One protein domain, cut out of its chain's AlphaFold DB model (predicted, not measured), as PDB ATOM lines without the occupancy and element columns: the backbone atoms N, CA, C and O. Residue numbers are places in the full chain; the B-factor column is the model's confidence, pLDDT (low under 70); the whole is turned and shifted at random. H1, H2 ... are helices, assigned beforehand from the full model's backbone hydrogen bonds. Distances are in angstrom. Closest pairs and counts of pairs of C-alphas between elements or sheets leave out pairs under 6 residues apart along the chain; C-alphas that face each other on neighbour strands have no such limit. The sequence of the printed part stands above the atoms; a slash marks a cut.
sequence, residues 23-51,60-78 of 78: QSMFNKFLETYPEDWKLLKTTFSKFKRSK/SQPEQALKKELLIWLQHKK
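What this domain is: This is residues 23 to 51 and 60 to 78 of the 78 residues of an uncharacterized protein of Polaribacter gangjinensis (UniProt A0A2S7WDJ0). Three helices make a loose, open triangle: the short H1 and the long H2 form an L-shaped corner at their tight link, and H3 spans the open side of that L. H3 begins near residues 40 to 44 of H2 and crosses H1 with its residues 66 to 70, while residues 46 to 51 and residues 72 to 78 stick out. The printed part has 48 residues with three named helices, in the order H1, H2, H3, and no named strand, and its class is all helix. The whole is loose, with a radius of gyration of the C-alphas of 12.0 A, and elongated, spanning 38 by 22 by 13 A.

Where its parts are: Find C-alpha 23 at (79.487, 172.300, 124.606); here H1 begins, and it runs through residues 23 to 32, 14.1 A from first to last C-alpha. Step over Tyr 33 to C-alpha 34 at (73.500, 159.116, 130.961), where H2 begins; it holds residues 34 to 50 and is the longest helix, 24.1 A from first to last C-alpha. After the cut, look for Pro 62, where H3 begins; it holds residues 62 to 76, is 20.9 A long from first to last C-alpha, and ends at C-alpha 76 at (66.001, 177.769, 116.039).

How they stand to each other: Start at H1 and look toward H2: the two are close but not clearly touching, and their closest C-alphas, those of Leu 30 and Trp 37, are 6.5 A apart. Their lines are about perpendicular, at 78 degrees. Then look from H1 to H3, which touches it with residues 66 to 70 alone; the closest C-alphas, those of Phe 26 and Lys 67, are 6.6 A apart. H1 and H3 stand at a steep tilt of 66 degrees and run opposite ways. H2 and H3 only just touch, with 3 pairs of C-alphas within 8 A, through residues 40 to 44 of H2 and residue 62 of H3 alone; the closest C-alphas, those of Lys 41 and Pro 62, are 6.3 A apart. These two stand at a steep tilt of 60 degrees and run opposite ways. In H1, H2 and H3 every backbone O i to N i+4 pair is within hydrogen-bond range.

The domain as a whole: The two C-alphas farthest apart, those of Ser 50 and Lys 78, are 38.1 A from each other. Residues 52 to 59 are not printed, and C-alphas 51 and 60 are 13.7 A apart across this cut, which lies in the link from H2 to H3. Residues 31 to 36, of which 34 to 36 belong to H2, stand free. In the B-factor column you will find a mean pLDDT of 87.6 for the printed part, with residue 78, the chain's last, under 70.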
ATOM      1  N   GLN A  23      78.574 173.090 123.781       87.12
ATOM      2  CA  GLN A  23      79.487 172.300 124.606       87.12
ATOM      3  C   GLN A  23      79.009 172.196 126.064       87.12
ATOM      4  O   GLN A  23      79.073 171.102 126.625       87.12
ATOM      5  N   SER A  24      78.508 173.281 126.673       88.88
ATOM      6  CA  SER A  24      77.994 173.215 128.053       88.88
ATOM      7  C   SER A  24      76.707 172.391 128.126       88.88
ATOM      8  O   SER A  24      76.575 171.538 129.002       88.88
ATOM      9  N   MET A  25      75.820 172.540 127.136       89.94
ATOM     10  CA  MET A  25      74.627 171.705 126.986       89.94
ATOM     11  C   MET A  25      74.970 170.232 126.789       89.94
ATOM     12  O   MET A  25      74.342 169.378 127.407       89.94
ATOM     13  N   PHE A  26      75.978 169.924 125.973       91.12
ATOM     14  CA  PHE A  26      76.426 168.550 125.771       91.12
ATOM     15  C   PHE A  26      76.953 167.938 127.071       91.12
ATOM     16  O   PHE A  26      76.514 166.856 127.449       91.12
ATOM     17  N   ASN A  27      77.831 168.636 127.793       91.56
ATOM     18  CA  ASN A  27      78.343 168.149 129.077       91.56
ATOM     19  C   ASN A  27      77.197 167.917 130.073       91.56
ATOM     20  O   ASN A  27      77.107 166.848 130.673       91.56
ATOM     21  N   LYS A  28      76.258 168.865 130.167       91.12
ATOM     22  CA  LYS A  28      75.096 168.743 131.051       91.12
ATOM     23  C   LYS A  28      74.155 167.610 130.637       91.12
ATOM     24  O   LYS A  28      73.577 166.949 131.500       91.12
ATOM     25  N   PHE A  29      74.024 167.344 129.337       90.88
ATOM     26  CA  PHE A  29      73.278 166.200 128.811       90.88
ATOM     27  C   PHE A  29      73.884 164.876 129.282       90.88
ATOM     28  O   PHE A  29      73.141 163.979 129.672       90.88
ATOM     29  N   LEU A  30      75.215 164.757 129.288       91.12
ATOM     30  CA  LEU A  30      75.895 163.553 129.776       91.12
ATOM     31  C   LEU A  30      75.646 163.312 131.269       91.12
ATOM     32  O   LEU A  30      75.476 162.162 131.669       91.12
ATOM     33  N   GLU A  31      75.600 164.379 132.067       91.31
ATOM     34  CA  GLU A  31      75.311 164.298 133.504       91.31
ATOM     35  C   GLU A  31      73.837 163.984 133.785       91.31
ATOM     36  O   GLU A  31      73.527 163.180 134.659       91.31
ATOM     37  N   THR A  32      72.922 164.619 133.048       91.31
ATOM     38  CA  THR A  32      71.476 164.569 133.329       91.31
ATOM     39  C   THR A  32      70.807 163.345 132.700       91.31
ATOM     40  O   THR A  32      69.882 162.781 133.282       91.31
ATOM     41  N   TYR A  33      71.279 162.905 131.528       91.62
ATOM     42  CA  TYR A  33      70.702 161.792 130.766       91.62
ATOM     43  C   TYR A  33      71.761 160.752 130.330       91.62
ATOM     44  O   TYR A  33      71.928 160.480 129.132       91.62
ATOM     45  N   PRO A  34      72.471 160.110 131.279       91.94
ATOM     46  CA  PRO A  34      73.500 159.116 130.961       91.94
ATOM     47  C   PRO A  34      72.932 157.871 130.259       91.94
ATOM     48  O   PRO A  34      73.586 157.304 129.380       91.94
ATOM     49  N   GLU A  35      71.705 157.466 130.594       91.00
ATOM     50  CA  GLU A  35      71.029 156.314 129.983       91.00
ATOM     51  C   GLU A  35      70.672 156.574 128.511       91.00
ATOM     52  O   GLU A  35      70.932 155.731 127.648       91.00
ATOM     53  N   ASP A  36      70.175 157.771 128.182       90.00
ATOM     54  CA  ASP A  36      69.938 158.174 126.791       90.00
ATOM     55  C   ASP A  36      71.244 158.251 125.999       90.00
ATOM     56  O   ASP A  36      71.312 157.807 124.845       90.00
ATOM     57  N   TRP A  37      72.310 158.763 126.619       91.88
ATOM     58  CA  TRP A  37      73.633 158.789 126.005       91.88
ATOM     59  C   TRP A  37      74.170 157.381 125.727       91.88
ATOM     60  O   TRP A  37      74.727 157.100 124.658       91.88
ATOM     61  N   LYS A  38      73.986 156.458 126.670       91.25
ATOM     62  CA  LYS A  38      74.339 155.048 126.500       91.25
ATOM     63  C   LYS A  38      73.539 154.420 125.363       91.25
ATOM     64  O   LYS A  38      74.137 153.783 124.496       91.25
ATOM     65  N   LEU A  39      72.231 154.666 125.301       89.88
ATOM     66  CA  LEU A  39      71.367 154.176 124.227       89.88
ATOM     67  C   LEU A  39      71.797 154.708 122.852       89.88
ATOM     68  O   LEU A  39      71.837 153.937 121.887       89.88
ATOM     69  N   LEU A  40      72.160 155.991 122.755       89.00
ATOM     70  CA  LEU A  40      72.718 156.595 121.542       89.00
ATOM     71  C   LEU A  40      73.979 155.862 121.079       89.00
ATOM     72  O   LEU A  40      74.050 155.421 119.929       89.00
ATOM     73  N   LYS A  41      74.946 155.670 121.985       90.31
ATOM     74  CA  LYS A  41      76.189 154.942 121.692       90.31
ATOM     75  C   LYS A  41      75.907 153.506 121.261       90.31
ATOM     76  O   LYS A  41      76.421 153.070 120.236       90.31
ATOM     77  N   THR A  42      75.052 152.784 121.983       90.50
ATOM     78  CA  THR A  42      74.683 151.405 121.637       90.50
ATOM     79  C   THR A  42      73.993 151.327 120.278       90.50
ATOM     80  O   THR A  42      74.303 150.434 119.493       90.50
ATOM     81  N   THR A  43      73.089 152.258 119.968       88.19
ATOM     82  CA  THR A  43      72.407 152.316 118.666       88.19
ATOM     83  C   THR A  43      73.406 152.581 117.544       88.19
ATOM     84  O   THR A  43      73.378 151.887 116.529       88.19
ATOM     85  N   PHE A  44      74.340 153.512 117.748       88.19
ATOM     86  CA  PHE A  44      75.421 153.786 116.806       88.19
ATOM     87  C   PHE A  44      76.322 152.561 116.593       88.19
ATOM     88  O   PHE A  44      76.608 152.192 115.457       88.19
ATOM     89  N   SER A  45      76.723 151.874 117.666       87.94
ATOM     90  CA  SER A  45      77.516 150.642 117.576       87.94
ATOM     91  C   SER A  45      76.769 149.518 116.855       87.94
ATOM     92  O   SER A  45      77.369 148.820 116.038       87.94
ATOM     93  N   LYS A  46      75.464 149.351 117.114       86.94
ATOM     94  CA  LYS A  46      74.605 148.392 116.397       86.94
ATOM     95  C   LYS A  46      74.515 148.738 114.911       86.94
ATOM     96  O   LYS A  46      74.711 147.854 114.084       86.94
ATOM     97  N   PHE A  47      74.305 150.012 114.578       84.50
ATOM     98  CA  PHE A  47      74.291 150.492 113.197       84.50
ATOM     99  C   PHE A  47      75.626 150.208 112.497       84.50
ATOM    100  O   PHE A  47      75.644 149.569 111.446       84.50
ATOM    101  N   LYS A  48      76.747 150.577 113.128       82.62
ATOM    102  CA  LYS A  48      78.097 150.321 112.609       82.62
ATOM    103  C   LYS A  48      78.344 148.829 112.375       82.62
ATOM    104  O   LYS A  48      78.927 148.471 111.363       82.62
ATOM    105  N   ARG A  49      77.870 147.959 113.274       82.12
ATOM    106  CA  ARG A  49      77.961 146.497 113.120       82.12
ATOM    107  C   ARG A  49      77.077 145.971 111.982       82.12
ATOM    108  O   ARG A  49      77.491 145.059 111.280       82.12
ATOM    109  N   SER A  50      75.876 146.525 111.807       80.81
ATOM    110  CA  SER A  50      74.932 146.103 110.758       80.81
ATOM    111  C   SER A  50      75.338 146.526 109.345       80.81
ATOM    112  O   SER A  50      74.858 145.955 108.370       80.81
ATOM    113  N   LYS A  51      76.215 147.525 109.213       74.06
ATOM    114  CA  LYS A  51      76.751 147.961 107.924       74.06
ATOM    115  C   LYS A  51      77.989 147.127 107.599       74.06
ATOM    116  O   LYS A  51      79.101 147.472 107.983       74.06
ATOM    117  N   SER A  60      78.011 160.048 111.191       80.81
ATOM    118  CA  SER A  60      78.759 160.881 112.135       80.81
ATOM    119  C   SER A  60      78.745 160.261 113.532       80.81
ATOM    120  O   SER A  60      77.761 159.642 113.943       80.81
ATOM    121  N   GLN A  61      79.837 160.439 114.277       87.06
ATOM    122  CA  GLN A  61      79.920 159.955 115.652       87.06
ATOM    123  C   GLN A  61      78.760 160.508 116.498       87.06
ATOM    124  O   GLN A  61      78.346 161.649 116.280       87.06
ATOM    125  N   PRO A  62      78.258 159.749 117.490       87.31
ATOM    126  CA  PRO A  62      77.103 160.160 118.290       87.31
ATOM    127  C   PRO A  62      77.336 161.488 119.020       87.31
ATOM    128  O   PRO A  62      76.395 162.251 119.204       87.31
ATOM    129  N   GLU A  63      78.584 161.806 119.375       89.94
ATOM    130  CA  GLU A  63      78.956 163.100 119.954       89.94
ATOM    131  C   GLU A  63      78.810 164.246 118.949       89.94
ATOM    132  O   GLU A  63      78.169 165.250 119.245       89.94
ATOM    133  N   GLN A  64      79.369 164.092 117.747       88.94
ATOM    134  CA  GLN A  64      79.288 165.109 116.697       88.94
ATOM    135  C   GLN A  64      77.843 165.324 116.246       88.94
ATOM    136  O   GLN A  64      77.416 166.462 116.061       88.94
ATOM    137  N   ALA A  65      77.082 164.236 116.113       89.06
ATOM    138  CA  ALA A  65      75.665 164.287 115.792       89.06
ATOM    139  C   ALA A  65      74.885 165.050 116.872       89.06
ATOM    140  O   ALA A  65      74.165 165.989 116.543       89.06
ATOM    141  N   LEU A  66      75.088 164.721 118.154       89.69
ATOM    142  CA  LEU A  66      74.389 165.384 119.256       89.69
ATOM    143  C   LEU A  66      74.777 166.865 119.382       89.69
ATOM    144  O   LEU A  66      73.907 167.713 119.545       89.69
ATOM    145  N   LYS A  67      76.063 167.203 119.235       90.50
ATOM    146  CA  LYS A  67      76.532 168.600 119.221       90.50
ATOM    147  C   LYS A  67      75.921 169.396 118.069       90.50
ATOM    148  O   LYS A  67      75.521 170.539 118.267       90.50
ATOM    149  N   LYS A  68      75.827 168.797 116.878       90.44
ATOM    150  CA  LYS A  68      75.194 169.427 115.715       90.44
ATOM    151  C   LYS A  68      73.696 169.635 115.936       90.44
ATOM    152  O   LYS A  68      73.201 170.715 115.635       90.44
ATOM    153  N   GLU A  69      72.996 168.649 116.498       89.94
ATOM    154  CA  GLU A  69      71.582 168.784 116.879       89.94
ATOM    155  C   GLU A  69      71.380 169.924 117.889       89.94
ATOM    156  O   GLU A  69      70.512 170.768 117.680       89.94
ATOM    157  N   LEU A  70      72.217 170.012 118.928       90.00
ATOM    158  CA  LEU A  70      72.174 171.099 119.917       90.00
ATOM    159  C   LEU A  70      72.433 172.475 119.288       90.00
ATOM    160  O   LEU A  70      71.760 173.440 119.632       90.00
ATOM    161  N   LEU A  71      73.384 172.577 118.355       90.12
ATOM    162  CA  LEU A  71      73.654 173.822 117.629       90.12
ATOM    163  C   LEU A  71      72.455 174.266 116.787       90.12
ATOM    164  O   LEU A  71      72.090 175.437 116.835       90.12
ATOM    165  N   ILE A  72      71.840 173.346 116.040       90.25
ATOM    166  CA  ILE A  72      70.644 173.637 115.234       90.25
ATOM    167  C   ILE A  72      69.495 174.073 116.149       90.25
ATOM    168  O   ILE A  72      68.845 175.080 115.887       90.25
ATOM    169  N   TRP A  73      69.289 173.369 117.264       91.12
ATOM    170  CA  TRP A  73      68.263 173.720 118.242       91.12
ATOM    171  C   TRP A  73      68.484 175.120 118.839       91.12
ATOM    172  O   TRP A  73      67.548 175.914 118.919       91.12
ATOM    173  N   LEU A  74      69.732 175.473 119.172       87.94
ATOM    174  CA  LEU A  74      70.090 176.819 119.634       87.94
ATOM    175  C   LEU A  74      69.843 177.899 118.571       87.94
ATOM    176  O   LEU A  74      69.449 179.007 118.923       87.94
ATOM    177  N   GLN A  75      70.071 177.596 117.290       87.56
ATOM    178  CA  GLN A  75      69.781 178.523 116.190       87.56
ATOM    179  C   GLN A  75      68.276 178.737 116.001       87.56
ATOM    180  O   GLN A  75      67.866 179.861 115.754       87.56
ATOM    181  N   HIS A  76      67.463 177.690 116.156       86.62
ATOM    182  CA  HIS A  76      66.001 177.769 116.039       86.62
ATOM    183  C   HIS A  76      65.321 178.468 117.227       86.62
ATOM    184  O   HIS A  76      64.201 178.953 117.093       86.62
ATOM    185  N   LYS A  77      65.967 178.508 118.398       74.12
ATOM    186  CA  LYS A  77      65.488 179.241 119.585       74.12
ATOM    187  C   LYS A  77      65.732 180.755 119.517       74.12
ATOM    188  O   LYS A  77      65.238 181.457 120.397       74.12
ATOM    189  N   LYS A  78      66.545 181.217 118.564       54.75
ATOM    190  CA  LYS A  78      66.984 182.607 118.416       54.75
ATOM    191  C   LYS A  78      66.017 183.395 117.543       54.75
ATOM    192  O   LYS A  78      65.795 184.574 117.888       54.75
TER     193      LYS A  78